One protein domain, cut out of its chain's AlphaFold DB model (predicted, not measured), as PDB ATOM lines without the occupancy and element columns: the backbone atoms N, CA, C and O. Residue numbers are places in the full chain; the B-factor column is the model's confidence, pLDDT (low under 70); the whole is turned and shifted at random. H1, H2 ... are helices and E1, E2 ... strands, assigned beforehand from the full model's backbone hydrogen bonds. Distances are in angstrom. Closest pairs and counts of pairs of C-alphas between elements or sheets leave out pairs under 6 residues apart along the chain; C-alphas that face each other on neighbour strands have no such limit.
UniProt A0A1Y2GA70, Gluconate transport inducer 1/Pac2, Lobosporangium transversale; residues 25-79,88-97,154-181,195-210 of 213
ATOM      1  N   LEU A  25     165.238 197.219 187.977       83.50
ATOM      2  CA  LEU A  25     166.200 196.547 187.121       83.50
ATOM      3  C   LEU A  25     166.037 196.973 185.662       83.50
ATOM      4  O   LEU A  25     167.039 197.308 185.030       83.50
ATOM      5  N   ASP A  26     164.794 197.097 185.183       86.31
ATOM      6  CA  ASP A  26     164.489 197.699 183.877       86.31
ATOM      7  C   ASP A  26     165.141 199.099 183.763       86.31
ATOM      8  O   ASP A  26     165.797 199.418 182.769       86.31
ATOM      9  N   ALA A  27     165.042 199.928 184.813       89.75
ATOM     10  CA  ALA A  27     165.656 201.258 184.830       89.75
ATOM     11  C   ALA A  27     167.196 201.220 184.830       89.75
ATOM     12  O   ALA A  27     167.824 202.000 184.114       89.75
ATOM     13  N   LEU A  28     167.815 200.318 185.601       87.00
ATOM     14  CA  LEU A  28     169.277 200.169 185.654       87.00
ATOM     15  C   LEU A  28     169.868 199.740 184.308       87.00
ATOM     16  O   LEU A  28     170.925 200.239 183.927       87.00
ATOM     17  N   ILE A  29     169.178 198.868 183.566       83.38
ATOM     18  CA  ILE A  29     169.592 198.467 182.214       83.38
ATOM     19  C   ILE A  29     169.606 199.679 181.274       83.38
ATOM     20  O   ILE A  29     170.559 199.854 180.513       83.38
ATOM     21  N   ILE A  30     168.588 200.541 181.347       87.19
ATOM     22  CA  ILE A  30     168.514 201.753 180.518       87.19
ATOM     23  C   ILE A  30     169.620 202.743 180.899       87.19
ATOM     24  O   ILE A  30     170.287 203.266 180.008       87.19
ATOM     25  N   PHE A  31     169.864 202.971 182.195       87.94
ATOM     26  CA  PHE A  31     170.978 203.817 182.643       87.94
ATOM     27  C   PHE A  31     172.321 203.328 182.088       87.94
ATOM     28  O   PHE A  31     173.101 204.123 181.565       87.94
ATOM     29  N   GLU A  32     172.574 202.022 182.147       83.56
ATOM     30  CA  GLU A  32     173.806 201.426 181.637       83.56
ATOM     31  C   GLU A  32     173.923 201.539 180.107       83.56
ATOM     32  O   GLU A  32     174.987 201.886 179.593       83.56
ATOM     33  N   ALA A  33     172.835 201.328 179.364       82.69
ATOM     34  CA  ALA A  33     172.826 201.520 177.914       82.69
ATOM     35  C   ALA A  33     173.097 202.988 177.523       82.69
ATOM     36  O   ALA A  33     173.864 203.258 176.596       82.69
ATOM     37  N   CYS A  34     172.535 203.945 178.266       86.00
ATOM     38  CA  CYS A  34     172.821 205.373 178.116       86.00
ATOM     39  C   CYS A  34     174.282 205.725 178.455       86.00
ATOM     40  O   CYS A  34     174.890 206.556 177.775       86.00
ATOM     41  N   ARG A  35     174.863 205.084 179.479       82.62
ATOM     42  CA  ARG A  35     176.275 205.242 179.862       82.62
ATOM     43  C   ARG A  35     177.221 204.747 178.770       82.62
ATOM     44  O   ARG A  35     178.239 205.380 178.509       82.62
ATOM     45  N   GLN A  36     176.892 203.622 178.139       81.00
ATOM     46  CA  GLN A  36     177.674 203.060 177.035       81.00
ATOM     47  C   GLN A  36     177.505 203.840 175.721       81.00
ATOM     48  O   GLN A  36     178.211 203.557 174.758       81.00
ATOM     49  N   GLY A  37     176.593 204.818 175.667       81.69
ATOM     50  CA  GLY A  37     176.287 205.575 174.451       81.69
ATOM     51  C   GLY A  37     175.426 204.808 173.445       81.69
ATOM     52  O   GLY A  37     175.282 205.257 172.315       81.69
ATOM     53  N   VAL A  38     174.846 203.671 173.846       84.56
ATOM     54  CA  VAL A  38     173.933 202.876 173.008       84.56
ATOM     55  C   VAL A  38     172.584 203.583 172.867       84.56
ATOM     56  O   VAL A  38     172.012 203.616 171.782       84.56
ATOM     57  N   LEU A  39     172.080 204.160 173.963       83.25
ATOM     58  CA  LEU A  39     170.858 204.964 173.971       83.25
ATOM     59  C   LEU A  39     171.189 206.452 174.130       83.25
ATOM     60  O   LEU A  39     172.079 206.794 174.919       83.25
ATOM     61  N   PRO A  40     170.457 207.353 173.447       85.12
ATOM     62  CA  PRO A  40     170.633 208.783 173.647       85.12
ATOM     63  C   PRO A  40     170.205 209.200 175.058       85.12
ATOM     64  O   PRO A  40     169.388 208.555 175.719       85.12
ATOM     65  N   ARG A  41     170.736 210.337 175.499       86.69
ATOM     66  CA  ARG A  41     170.374 211.001 176.751       86.69
ATOM     67  C   ARG A  41     169.910 212.419 176.463       86.69
ATOM     68  O   ARG A  41     170.277 213.021 175.455       86.69
ATOM     69  N   ILE A  42     169.102 212.960 177.360       92.50
ATOM     70  CA  ILE A  42     168.702 214.358 177.340       92.50
ATOM     71  C   ILE A  42     169.836 215.199 177.931       92.50
ATOM     72  O   ILE A  42     170.155 215.088 179.111       92.50
ATOM     73  N   THR A  43     170.403 216.076 177.107       92.12
ATOM     74  CA  THR A  43     171.495 216.999 177.467       92.12
ATOM     75  C   THR A  43     171.031 218.455 177.575       92.12
ATOM     76  O   THR A  43     171.821 219.353 177.841       92.12
ATOM     77  N   ARG A  44     169.734 218.713 177.362       93.12
ATOM     78  CA  ARG A  44     169.114 220.043 177.454       93.12
ATOM     79  C   ARG A  44     167.648 219.943 177.849       93.12
ATOM     80  O   ARG A  44     167.021 218.902 177.688       93.12
ATOM     81  N   ARG A  45     167.043 221.045 178.297       92.88
ATOM     82  CA  ARG A  45     165.588 221.080 178.530       92.88
ATOM     83  C   ARG A  45     164.813 220.858 177.230       92.88
ATOM     84  O   ARG A  45     165.241 221.291 176.158       92.88
ATOM     85  N   LEU A  46     163.642 220.233 177.354       88.38
ATOM     86  CA  LEU A  46     162.690 220.125 176.251       88.38
ATOM     87  C   LEU A  46     162.203 221.512 175.814       88.38
ATOM     88  O   LEU A  46     161.995 222.387 176.657       88.38
ATOM     89  N   LEU A  47     161.971 221.692 174.521       89.56
ATOM     90  CA  LEU A  47     161.360 222.867 173.909       89.56
ATOM     91  C   LEU A  47     159.849 222.899 174.169       89.56
ATOM     92  O   LEU A  47     159.241 221.910 174.574       89.56
ATOM     93  N   ALA A  48     159.215 224.049 173.933       87.00
ATOM     94  CA  ALA A  48     157.768 224.182 174.113       87.00
ATOM     95  C   ALA A  48     156.972 223.223 173.209       87.00
ATOM     96  O   ALA A  48     156.033 222.595 173.693       87.00
ATOM     97  N   ALA A  49     157.393 223.061 171.951       84.69
ATOM     98  CA  ALA A  49     156.783 222.132 171.000       84.69
ATOM     99  C   ALA A  49     156.900 220.668 171.463       84.69
ATOM    100  O   ALA A  49     155.897 219.965 171.525       84.69
ATOM    101  N   GLU A  50     158.085 220.255 171.930       86.06
ATOM    102  CA  GLU A  50     158.352 218.897 172.440       86.06
ATOM    103  C   GLU A  50     157.471 218.534 173.658       86.06
ATOM    104  O   GLU A  50     157.204 217.359 173.918       86.06
ATOM    105  N   ARG A  51     157.002 219.543 174.410       87.75
ATOM    106  CA  ARG A  51     156.122 219.393 175.584       87.75
ATOM    107  C   ARG A  51     154.628 219.500 175.264       87.75
ATOM    108  O   ARG A  51     153.808 219.216 176.137       87.75
ATOM    109  N   ALA A  52     154.260 219.977 174.076       78.56
ATOM    110  CA  ALA A  52     152.875 220.300 173.748       78.56
ATOM    111  C   ALA A  52     151.969 219.061 173.845       78.56
ATOM    112  O   ALA A  52     152.405 217.936 173.638       78.56
ATOM    113  N   SER A  53     150.691 219.243 174.187       65.50
ATOM    114  CA  SER A  53     149.718 218.133 174.278       65.50
ATOM    115  C   SER A  53     148.979 217.849 172.962       65.50
ATOM    116  O   SER A  53     148.170 216.927 172.913       65.50
ATOM    117  N   LEU A  54     149.219 218.666 171.935       62.47
ATOM    118  CA  LEU A  54     148.582 218.634 170.614       62.47
ATOM    119  C   LEU A  54     149.608 218.191 169.551       62.47
ATOM    120  O   LEU A  54     150.799 218.161 169.867       62.47
ATOM    121  N   PRO A  55     149.165 217.740 168.361       53.84
ATOM    122  CA  PRO A  55     149.924 216.766 167.592       53.84
ATOM    123  C   PRO A  55     151.188 217.339 166.944       53.84
ATOM    124  O   PRO A  55     151.184 218.439 166.404       53.84
ATOM    125  N   ASP A  56     152.201 216.479 167.019       57.12
ATOM    126  CA  ASP A  56     153.481 216.382 166.313       57.12
ATOM    127  C   ASP A  56     154.468 217.578 166.321       57.12
ATOM    128  O   ASP A  56     154.136 218.659 165.833       57.12
ATOM    129  N   PRO A  57     155.722 217.387 166.797       60.16
ATOM    130  CA  PRO A  57     156.238 216.265 167.597       60.16
ATOM    131  C   PRO A  57     156.112 216.527 169.101       60.16
ATOM    132  O   PRO A  57     156.956 217.177 169.719       60.16
ATOM    133  N   THR A  58     155.069 215.958 169.720       76.12
ATOM    134  CA  THR A  58     154.989 215.841 171.184       76.12
ATOM    135  C   THR A  58     155.772 214.621 171.656       76.12
ATOM    136  O   THR A  58     155.523 213.500 171.215       76.12
ATOM    137  N   LEU A  59     156.714 214.827 172.576       86.44
ATOM    138  CA  LEU A  59     157.531 213.743 173.126       86.44
ATOM    139  C   LEU A  59     156.919 213.138 174.395       86.44
ATOM    140  O   LEU A  59     157.298 212.045 174.814       86.44
ATOM    141  N   ILE A  60     155.968 213.830 175.027       90.38
ATOM    142  CA  ILE A  60     155.355 213.397 176.287       90.38
ATOM    143  C   ILE A  60     154.147 212.512 175.977       90.38
ATOM    144  O   ILE A  60     153.000 212.955 176.056       90.38
ATOM    145  N   VAL A  61     154.407 211.260 175.610       88.00
ATOM    146  CA  VAL A  61     153.398 210.263 175.224       88.00
ATOM    147  C   VAL A  61     153.601 208.955 175.996       88.00
ATOM    148  O   VAL A  61     154.668 208.746 176.575       88.00
ATOM    149  N   PRO A  62     152.595 208.060 176.071       88.38
ATOM    150  CA  PRO A  62     152.794 206.767 176.712       88.38
ATOM    151  C   PRO A  62     153.904 205.966 176.020       88.38
ATOM    152  O   PRO A  62     153.911 205.858 174.798       88.38
ATOM    153  N   GLY A  63     154.794 205.366 176.805       87.25
ATOM    154  CA  GLY A  63     155.969 204.628 176.343       87.25
ATOM    155  C   GLY A  63     157.241 205.473 176.251       87.25
ATOM    156  O   GLY A  63     158.317 204.895 176.127       87.25
ATOM    157  N   SER A  64     157.152 206.804 176.345       90.06
ATOM    158  CA  SER A  64     158.340 207.660 176.330       90.06
ATOM    159  C   SER A  64     159.180 207.465 177.589       90.06
ATOM    160  O   SER A  64     158.650 207.482 178.706       90.06
ATOM    161  N   VAL A  65     160.495 207.353 177.400       92.88
ATOM    162  CA  VAL A  65     161.500 207.259 178.464       92.88
ATOM    163  C   VAL A  65     162.588 208.295 178.208       92.88
ATOM    164  O   VAL A  65     163.115 208.396 177.104       92.88
ATOM    165  N   PHE A  66     162.932 209.055 179.241       93.25
ATOM    166  CA  PHE A  66     163.959 210.086 179.204       93.25
ATOM    167  C   PHE A  66     164.986 209.815 180.289       93.25
ATOM    168  O   PHE A  66     164.616 209.608 181.445       93.25
ATOM    169  N   VAL A  67     166.262 209.870 179.922       93.19
ATOM    170  CA  VAL A  67     167.387 209.782 180.854       93.19
ATOM    171  C   VAL A  67     168.222 211.043 180.741       93.19
ATOM    172  O   VAL A  67     168.530 211.467 179.629       93.19
ATOM    173  N   PHE A  68     168.595 211.637 181.869       92.38
ATOM    174  CA  PHE A  68     169.521 212.767 181.917       92.38
ATOM    175  C   PHE A  68     170.442 212.669 183.128       92.38
ATOM    176  O   PHE A  68     170.051 212.166 184.183       92.38
ATOM    177  N   ASP A  69     171.656 213.182 182.967       91.38
ATOM    178  CA  ASP A  69     172.575 213.460 184.067       91.38
ATOM    179  C   ASP A  69     172.465 214.943 184.449       91.38
ATOM    180  O   ASP A  69     172.401 215.813 183.574       91.38
ATOM    181  N   GLU A  70     172.392 215.250 185.747       92.25
ATOM    182  CA  GLU A  70     172.208 216.631 186.217       92.25
ATOM    183  C   GLU A  70     173.364 217.550 185.806       92.25
ATOM    184  O   GLU A  70     173.123 218.700 185.437       92.25
ATOM    185  N   SER A  71     174.603 217.048 185.860       88.56
ATOM    186  CA  SER A  71     175.807 217.836 185.585       88.56
ATOM    187  C   SER A  71     175.979 218.113 184.094       88.56
ATOM    188  O   SER A  71     176.336 219.224 183.715       88.56
ATOM    189  N   GLU A  72     175.656 217.132 183.253       89.69
ATOM    190  CA  GLU A  72     175.722 217.260 181.796       89.69
ATOM    191  C   GLU A  72     174.591 218.135 181.245       89.69
ATOM    192  O   GLU A  72     174.816 218.976 180.378       89.69
ATOM    193  N   SER A  73     173.363 217.938 181.734       90.56
ATOM    194  CA  SER A  73     172.177 218.590 181.168       90.56
ATOM    195  C   SER A  73     171.813 219.924 181.823       90.56
ATOM    196  O   SER A  73     171.004 220.683 181.280       90.56
ATOM    197  N   GLY A  74     172.319 220.187 183.033       92.94
ATOM    198  CA  GLY A  74     171.869 221.291 183.884       92.94
ATOM    199  C   GLY A  74     170.425 221.139 184.391       92.94
ATOM    200  O   GLY A  74     169.819 222.099 184.880       92.94
ATOM    201  N   ILE A  75     169.818 219.956 184.254       93.62
ATOM    202  CA  ILE A  75     168.449 219.678 184.691       93.62
ATOM    203  C   ILE A  75     168.499 218.987 186.053       93.62
ATOM    204  O   ILE A  75     168.823 217.816 186.132       93.62
ATOM    205  N   CYS A  76     168.090 219.675 187.119       90.88
ATOM    206  CA  CYS A  76     167.887 219.071 188.450       90.88
ATOM    207  C   CYS A  76     166.431 218.643 188.710       90.88
ATOM    208  O   CYS A  76     166.096 217.995 189.701       90.88
ATOM    209  N   ARG A  77     165.514 219.063 187.833       94.06
ATOM    210  CA  ARG A  77     164.086 218.764 187.931       94.06
ATOM    211  C   ARG A  77     163.470 218.699 186.548       94.06
ATOM    212  O   ARG A  77     163.512 219.673 185.789       94.06
ATOM    213  N   TRP A  78     162.842 217.566 186.267       96.50
ATOM    214  CA  TRP A  78     162.126 217.347 185.024       96.50
ATOM    215  C   TRP A  78     160.858 218.208 184.927       96.50
ATOM    216  O   TRP A  78     160.055 218.273 185.864       96.50
ATOM    217  N   THR A  79     160.671 218.854 183.776       95.00
ATOM    218  CA  THR A  79     159.543 219.751 183.486       95.00
ATOM    219  C   THR A  79     158.952 219.424 182.118       95.00
ATOM    220  O   THR A  79     159.591 219.665 181.096       95.00
ATOM    221  N   ARG A  88     153.454 209.642 194.821       94.62
ATOM    222  CA  ARG A  88     153.300 208.411 195.602       94.62
ATOM    223  C   ARG A  88     154.537 207.545 195.406       94.62
ATOM    224  O   ARG A  88     155.107 207.547 194.322       94.62
ATOM    225  N   ILE A  89     154.959 206.846 196.451       95.25
ATOM    226  CA  ILE A  89     156.102 205.931 196.384       95.25
ATOM    227  C   ILE A  89     155.590 204.582 195.874       95.25
ATOM    228  O   ILE A  89     154.583 204.087 196.378       95.25
ATOM    229  N   ASN A  90     156.268 204.009 194.882       92.25
ATOM    230  CA  ASN A  90     156.059 202.636 194.429       92.25
ATOM    231  C   ASN A  90     157.425 201.977 194.192       92.25
ATOM    232  O   ASN A  90     158.096 202.275 193.201       92.25
ATOM    233  N   GLY A  91     157.869 201.139 195.131       92.44
ATOM    234  CA  GLY A  91     159.255 200.670 195.168       92.44
ATOM    235  C   GLY A  91     160.232 201.852 195.197       92.44
ATOM    236  O   GLY A  91     160.074 202.769 196.001       92.44
ATOM    237  N   ASN A  92     161.194 201.863 194.272       93.69
ATOM    238  CA  ASN A  92     162.171 202.950 194.121       93.69
ATOM    239  C   ASN A  92     161.698 204.096 193.206       93.69
ATOM    240  O   ASN A  92     162.481 204.986 192.878       93.69
ATOM    241  N   PHE A  93     160.430 204.087 192.780       96.31
ATOM    242  CA  PHE A  93     159.870 205.124 191.918       96.31
ATOM    243  C   PHE A  93     159.006 206.110 192.697       96.31
ATOM    244  O   PHE A  93     158.218 205.739 193.571       96.31
ATOM    245  N   LEU A  94     159.072 207.376 192.287       97.56
ATOM    246  CA  LEU A  94     158.000 208.335 192.531       97.56
ATOM    247  C   LEU A  94     157.022 208.285 191.360       97.56
ATOM    248  O   LEU A  94     157.419 208.416 190.204       97.56
ATOM    249  N   VAL A  95     155.742 208.114 191.669       96.44
ATOM    250  CA  VAL A  95     154.653 207.975 190.702       96.44
ATOM    251  C   VAL A  95     153.704 209.161 190.807       96.44
ATOM    252  O   VAL A  95     153.337 209.593 191.904       96.44
ATOM    253  N   TYR A  96     153.287 209.665 189.652       97.06
ATOM    254  CA  TYR A  96     152.403 210.808 189.496       97.06
ATOM    255  C   TYR A  96     151.291 210.467 188.503       97.06
ATOM    256  O   TYR A  96     151.552 209.832 187.483       97.06
ATOM    257  N   LYS A  97     150.071 210.938 188.765       96.19
ATOM    258  CA  LYS A  97     148.940 210.848 187.833       96.19
ATOM    259  C   LYS A  97     148.671 212.202 187.195       96.19
ATOM    260  O   LYS A  97     148.718 213.222 187.887       96.19
ATOM    261  N   LEU A 154     148.070 210.388 181.599       93.44
ATOM    262  CA  LEU A 154     149.366 209.745 181.743       93.44
ATOM    263  C   LEU A 154     149.680 209.439 183.208       93.44
ATOM    264  O   LEU A 154     149.339 210.187 184.127       93.44
ATOM    265  N   ILE A 155     150.431 208.366 183.401       95.12
ATOM    266  CA  ILE A 155     151.181 208.087 184.617       95.12
ATOM    267  C   ILE A 155     152.628 208.468 184.344       95.12
ATOM    268  O   ILE A 155     153.198 208.017 183.358       95.12
ATOM    269  N   LYS A 156     153.231 209.281 185.208       96.62
ATOM    270  CA  LYS A 156     154.672 209.549 185.178       96.62
ATOM    271  C   LYS A 156     155.340 208.799 186.314       96.62
ATOM    272  O   LYS A 156     154.905 208.930 187.459       96.62
ATOM    273  N   LYS A 157     156.416 208.077 186.016       96.19
ATOM    274  CA  LYS A 157     157.290 207.474 187.026       96.19
ATOM    275  C   LYS A 157     158.685 208.049 186.905       96.19
ATOM    276  O   LYS A 157     159.168 208.290 185.802       96.19
ATOM    277  N   THR A 158     159.318 208.285 188.045       97.44
ATOM    278  CA  THR A 158     160.683 208.801 188.098       97.44
ATOM    279  C   THR A 158     161.513 208.005 189.084       97.44
ATOM    280  O   THR A 158     161.046 207.745 190.194       97.44
ATOM    281  N   ILE A 159     162.746 207.691 188.710       95.31
ATOM    282  CA  ILE A 159     163.765 207.110 189.585       95.31
ATOM    283  C   ILE A 159     165.059 207.903 189.415       95.31
ATOM    284  O   ILE A 159     165.360 208.392 188.326       95.31
ATOM    285  N   CYS A 160     165.807 208.043 190.502       92.81
ATOM    286  CA  CYS A 160     167.096 208.713 190.516       92.81
ATOM    287  C   CYS A 160     168.146 207.779 191.115       92.81
ATOM    288  O   CYS A 160     167.885 207.108 192.116       92.81
ATOM    289  N   VAL A 161     169.325 207.752 190.502       89.00
ATOM    290  CA  VAL A 161     170.500 207.031 190.989       89.00
ATOM    291  C   VAL A 161     171.658 208.012 191.153       89.00
ATOM    292  O   VAL A 161     171.803 208.958 190.381       89.00
ATOM    293  N   ARG A 162     172.479 207.804 192.182       83.81
ATOM    294  CA  ARG A 162     173.679 208.604 192.459       83.81
ATOM    295  C   ARG A 162     174.881 207.689 192.557       83.81
ATOM    296  O   ARG A 162     174.772 206.641 193.190       83.81
ATOM    297  N   GLY A 163     176.011 208.114 191.996       65.81
ATOM    298  CA  GLY A 163     177.297 207.454 192.236       65.81
ATOM    299  C   GLY A 163     177.306 205.987 191.811       65.81
ATOM    300  O   GLY A 163     177.620 205.105 192.612       65.81
ATOM    301  N   VAL A 164     176.891 205.703 190.576       55.47
ATOM    302  CA  VAL A 164     176.820 204.326 190.091       55.47
ATOM    303  C   VAL A 164     178.243 203.817 189.839       55.47
ATOM    304  O   VAL A 164     178.802 204.021 188.763       55.47
ATOM    305  N   ASN A 165     178.823 203.104 190.808       50.84
ATOM    306  CA  ASN A 165     179.885 202.135 190.533       50.84
ATOM    307  C   ASN A 165     179.257 201.032 189.668       50.84
ATOM    308  O   ASN A 165     178.641 200.097 190.179       50.84
ATOM    309  N   ALA A 166     179.293 201.234 188.350       55.41
ATOM    310  CA  ALA A 166     178.512 200.467 187.392       55.41
ATOM    311  C   ALA A 166     178.937 198.999 187.380       55.41
ATOM    312  O   ALA A 166     180.019 198.646 186.909       55.41
ATOM    313  N   LEU A 167     178.035 198.146 187.863       59.38
ATOM    314  CA  LEU A 167     177.925 196.791 187.345       59.38
ATOM    315  C   LEU A 167     177.763 196.908 185.828       59.38
ATOM    316  O   LEU A 167     176.970 197.716 185.345       59.38
ATOM    317  N   SER A 168     178.537 196.130 185.088       66.00
ATOM    318  CA  SER A 168     178.422 196.051 183.638       66.00
ATOM    319  C   SER A 168     177.005 195.646 183.220       66.00
ATOM    320  O   SER A 168     176.290 194.960 183.953       66.00
ATOM    321  N   LEU A 169     176.608 196.019 181.999       63.53
ATOM    322  CA  LEU A 169     175.353 195.560 181.390       63.53
ATOM    323  C   LEU A 169     175.188 194.036 181.484       63.53
ATOM    324  O   LEU A 169     174.079 193.559 181.702       63.53
ATOM    325  N   GLN A 170     176.288 193.287 181.358       64.75
ATOM    326  CA  GLN A 170     176.283 191.838 181.524       64.75
ATOM    327  C   GLN A 170     175.924 191.439 182.959       64.75
ATOM    328  O   GLN A 170     174.998 190.666 183.156       64.75
ATOM    329  N   GLU A 171     176.556 192.035 183.972       67.06
ATOM    330  CA  GLU A 171     176.233 191.753 185.378       67.06
ATOM    331  C   GLU A 171     174.788 192.127 185.751       67.06
ATOM    332  O   GLU A 171     174.188 191.473 186.608       67.06
ATOM    333  N   LEU A 172     174.215 193.164 185.129       66.75
ATOM    334  CA  LEU A 172     172.801 193.519 185.297       66.75
ATOM    335  C   LEU A 172     171.874 192.500 184.625       66.75
ATOM    336  O   LEU A 172     170.904 192.071 185.250       66.75
ATOM    337  N   LYS A 173     172.195 192.073 183.396       64.12
ATOM    338  CA  LYS A 173     171.467 191.009 182.687       64.12
ATOM    339  C   LYS A 173     171.497 189.701 183.470       64.12
ATOM    340  O   LYS A 173     170.439 189.154 183.757       64.12
ATOM    341  N   ASP A 174     172.669 189.288 183.948       68.12
ATOM    342  CA  ASP A 174     172.833 188.075 184.751       68.12
ATOM    343  C   ASP A 174     171.985 188.123 186.034       68.12
ATOM    344  O   ASP A 174     171.533 187.092 186.527       68.12
ATOM    345  N   ARG A 175     171.801 189.309 186.637       66.19
ATOM    346  CA  ARG A 175     170.933 189.490 187.816       66.19
ATOM    347  C   ARG A 175     169.452 189.430 187.458       66.19
ATOM    348  O   ARG A 175     168.686 188.882 188.246       66.19
ATOM    349  N   TYR A 176     169.062 189.977 186.307       60.03
ATOM    350  CA  TYR A 176     167.692 189.890 185.797       60.03
ATOM    351  C   TYR A 176     167.318 188.435 185.538       60.03
ATOM    352  O   TYR A 176     166.340 187.948 186.095       60.03
ATOM    353  N   GLU A 177     168.171 187.716 184.811       64.75
ATOM    354  CA  GLU A 177     167.976 186.305 184.480       64.75
ATOM    355  C   GLU A 177     167.925 185.425 185.738       64.75
ATOM    356  O   GLU A 177     167.023 184.599 185.865       64.75
ATOM    357  N   ARG A 178     168.793 185.680 186.733       59.66
ATOM    358  CA  ARG A 178     168.742 185.019 188.054       59.66
ATOM    359  C   ARG A 178     167.480 185.327 188.860       59.66
ATOM    360  O   ARG A 178     167.068 184.500 189.669       59.66
ATOM    361  N   SER A 179     166.888 186.509 188.687       51.47
ATOM    362  CA  SER A 179     165.624 186.869 189.339       51.47
ATOM    363  C   SER A 179     164.419 186.195 188.676       51.47
ATOM    364  O   SER A 179     163.371 186.090 189.312       51.47
ATOM    365  N   THR A 180     164.543 185.769 187.416       50.94
ATOM    366  CA  THR A 180     163.450 185.181 186.628       50.94
ATOM    367  C   THR A 180     163.552 183.660 186.464       50.94
ATOM    368  O   THR A 180     162.533 183.016 186.230       50.94
ATOM    369  N   GLN A 181     164.732 183.057 186.646       45.34
ATOM    370  CA  GLN A 181     164.928 181.606 186.635       45.34
ATOM    371  C   GLN A 181     166.139 181.179 187.486       45.34
ATOM    372  O   GLN A 181     167.209 181.784 187.450       45.34
ATOM    373  N   HIS A 195     183.346 209.726 179.215       45.62
ATOM    374  CA  HIS A 195     182.279 210.753 179.202       45.62
ATOM    375  C   HIS A 195     180.915 210.370 179.790       45.62
ATOM    376  O   HIS A 195     179.890 210.939 179.418       45.62
ATOM    377  N   PHE A 196     180.894 209.514 180.812       48.53
ATOM    378  CA  PHE A 196     179.777 209.509 181.755       48.53
ATOM    379  C   PHE A 196     180.276 209.642 183.187       48.53
ATOM    380  O   PHE A 196     181.184 208.918 183.600       48.53
ATOM    381  N   SER A 197     179.708 210.593 183.927       49.16
ATOM    382  CA  SER A 197     180.125 210.866 185.296       49.16
ATOM    383  C   SER A 197     179.765 209.686 186.198       49.16
ATOM    384  O   SER A 197     178.596 209.410 186.460       49.16
ATOM    385  N   VAL A 198     180.789 208.997 186.704       53.34
ATOM    386  CA  VAL A 198     180.653 207.921 187.707       53.34
ATOM    387  C   VAL A 198     180.207 208.490 189.066       53.34
ATOM    388  O   VAL A 198     179.765 207.757 189.944       53.34
ATOM    389  N   THR A 199     180.272 209.815 189.233       61.03
ATOM    390  CA  THR A 199     179.926 210.546 190.459       61.03
ATOM    391  C   THR A 199     178.653 211.391 190.329       61.03
ATOM    392  O   THR A 199     178.212 211.975 191.317       61.03
ATOM    393  N   GLY A 200     178.049 211.450 189.136       74.00
ATOM    394  CA  GLY A 200     176.869 212.261 188.840       74.00
ATOM    395  C   GLY A 200     175.561 211.693 189.396       74.00
ATOM    396  O   GLY A 200     175.450 210.513 189.746       74.00
ATOM    397  N   THR A 201     174.552 212.562 189.473       88.50
ATOM    398  CA  THR A 201     173.162 212.187 189.746       88.50
ATOM    399  C   THR A 201     172.449 212.001 188.414       88.50
ATOM    400  O   THR A 201     172.353 212.936 187.618       88.50
ATOM    401  N   GLN A 202     171.905 210.811 188.188       90.56
ATOM    402  CA  GLN A 202     171.171 210.487 186.973       90.56
ATOM    403  C   GLN A 202     169.706 210.261 187.291       90.56
ATOM    404  O   GLN A 202     169.341 209.733 188.345       90.56
ATOM    405  N   HIS A 203     168.863 210.637 186.343       94.75
ATOM    406  CA  HIS A 203     167.420 210.541 186.459       94.75
ATOM    407  C   HIS A 203     166.853 209.819 185.256       94.75
ATOM    408  O   HIS A 203     167.264 210.070 184.126       94.75
ATOM    409  N   LEU A 204     165.866 208.967 185.514       94.69
ATOM    410  CA  LEU A 204     165.015 208.375 184.496       94.69
ATOM    411  C   LEU A 204     163.579 208.813 184.754       94.69
ATOM    412  O   LEU A 204     163.082 208.740 185.881       94.69
ATOM    413  N   VAL A 205     162.907 209.251 183.694       96.50
ATOM    414  CA  VAL A 205     161.492 209.619 183.686       96.50
ATOM    415  C   VAL A 205     160.795 208.819 182.600       96.50
ATOM    416  O   VAL A 205     161.205 208.880 181.446       96.50
ATOM    417  N   CYS A 206     159.728 208.103 182.943       94.81
ATOM    418  CA  CYS A 206     158.914 207.393 181.962       94.81
ATOM    419  C   CYS A 206     157.424 207.704 182.094       94.81
ATOM    420  O   CYS A 206     156.945 208.129 183.153       94.81
ATOM    421  N   TYR A 207     156.704 207.491 180.992       93.69
ATOM    422  CA  TYR A 207     155.282 207.782 180.858       93.69
ATOM    423  C   TYR A 207     154.488 206.542 180.465       93.69
ATOM    424  O   TYR A 207     154.844 205.838 179.528       93.69
ATOM    425  N   GLU A 208     153.372 206.288 181.139       90.38
ATOM    426  CA  GLU A 208     152.541 205.093 180.946       90.38
ATOM    427  C   GLU A 208     151.053 205.457 180.877       90.38
ATOM    428  O   GLU A 208     150.652 206.554 181.269       90.38
ATOM    429  N   ARG A 209     150.216 204.543 180.367       86.56
ATOM    430  CA  ARG A 209     148.752 204.680 180.450       86.56
ATOM    431  C   ARG A 209     148.255 204.131 181.783       86.56
ATOM    432  O   ARG A 209     148.741 203.107 182.255       86.56
ATOM    433  N   GLU A 210     147.246 204.776 182.352       71.81
ATOM    434  CA  GLU A 210     146.499 204.218 183.478       71.81
ATOM    435  C   GLU A 210     145.765 202.933 183.027       71.81
ATOM    436  O   GLU A 210     145.040 202.963 182.034       71.81
TER     437      GLU A 210
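Overview. This is residues 25 to 79, 88 to 97, 154 to 181 and 195 to 210 of the 213 residues of the protein "Gluconate transport inducer 1/Pac2" of Lobosporangium transversale (UniProt A0A1Y2GA70). A twisted sheet of five strands has helix H1 slantwise over one face, and helix H4 packs on H1 without reaching the sheet. The short helix H2 lies far out between two long loops, residues 36 to 47 and 52 to 64; the element centres farthest from the mean of the C-alphas are those of H4, at 18.9 A, and H2, at 18.5 A. The printed part has 109 residues, with four named helices and five named strands in the order H1 H2 E1 H3 E2 E3 E4 H4 E5; the sheet runs E1 E5 E4 E3 E2, all antiparallel. The class is mixed, helices and strands. The whole is compact, with a radius of gyration of the C-alphas of 14.7 A and spans of 42 by 33 by 25 A.

Along the chain. In the sheet, E4 is residues 154 to 162, 26.6 A long, and E5 is residues 201 to 209, 27.2 A, ending at C-alpha 209 (148.752, 204.680, 180.450). E1 is residues 65 to 69, 13.9 A; E3 is residues 93 to 97, 13.0 A; E2 is residues 88 to 90, 6.5 A. H1, residues 25 to 35, begins at C-alpha 25 (166.200, 196.547, 187.121) and is 15.2 A long. H4, residues 169 to 180, is 16.6 A long. H2 is residues 48 to 51, 5.3 A, and H3 residues 70 to 73, 5.4 A.

Arrangement. The sheet is twisted, with C-alphas up to 4.1 A off its best plane; E1 and E2 are its edge strands. N 204 and O 159 of E5 and E4 are 2.9 A apart, within hydrogen-bond range, as are N 66 and O 205 of E1 and E5 at 2.8 A, N 96 and O 156 of E3 and E4 at 2.8 A, and N 90 and O 93 of the hairpin E2 and E3 at 2.9 A. H1 is on one face of the sheet at a height of 9.5 A, which gives two layers, helix over sheet. It lies over E1, E5 and, only just, E4, with 3 of its C-alphas, and runs slantwise to the strands, at 56 degrees to E1 on the local plane. The closest C-alphas of H1 and E1 are those of Phe 31 and Val 67, 7.2 A. H4, not on the sheet, touches H1 at a shallow tilt of 10 degrees, opposite ways; their closest C-alphas, of Glu 32 and Leu 169, are 6.1 A apart. H3 only grazes the sheet, with its residues 70 to 72. H2 is not on the sheet and is apart from H1, H3 and H4. Every O i to N i+4 pair is within hydrogen-bond range in H1 and H4; H2 and H3 are too short for one, and have 1 of 1 and 0 of 1 O i to N i+3 pairs within range.

Size, cuts and confidence. The C-alphas farthest apart, of Ala 48 and Gln 181, are 45.0 A apart. Three cuts leave out residues 80 to 87, 98 to 153 and 182 to 194, with C-alpha gaps of 17.7 A, 6.2 A and 34.7 A. The links H1 to H2 and H2 to E1 are long. The mean pLDDT of the printed part is 81.5; residues 53 to 57, 163 to 181 and 195 to 199 are under 70.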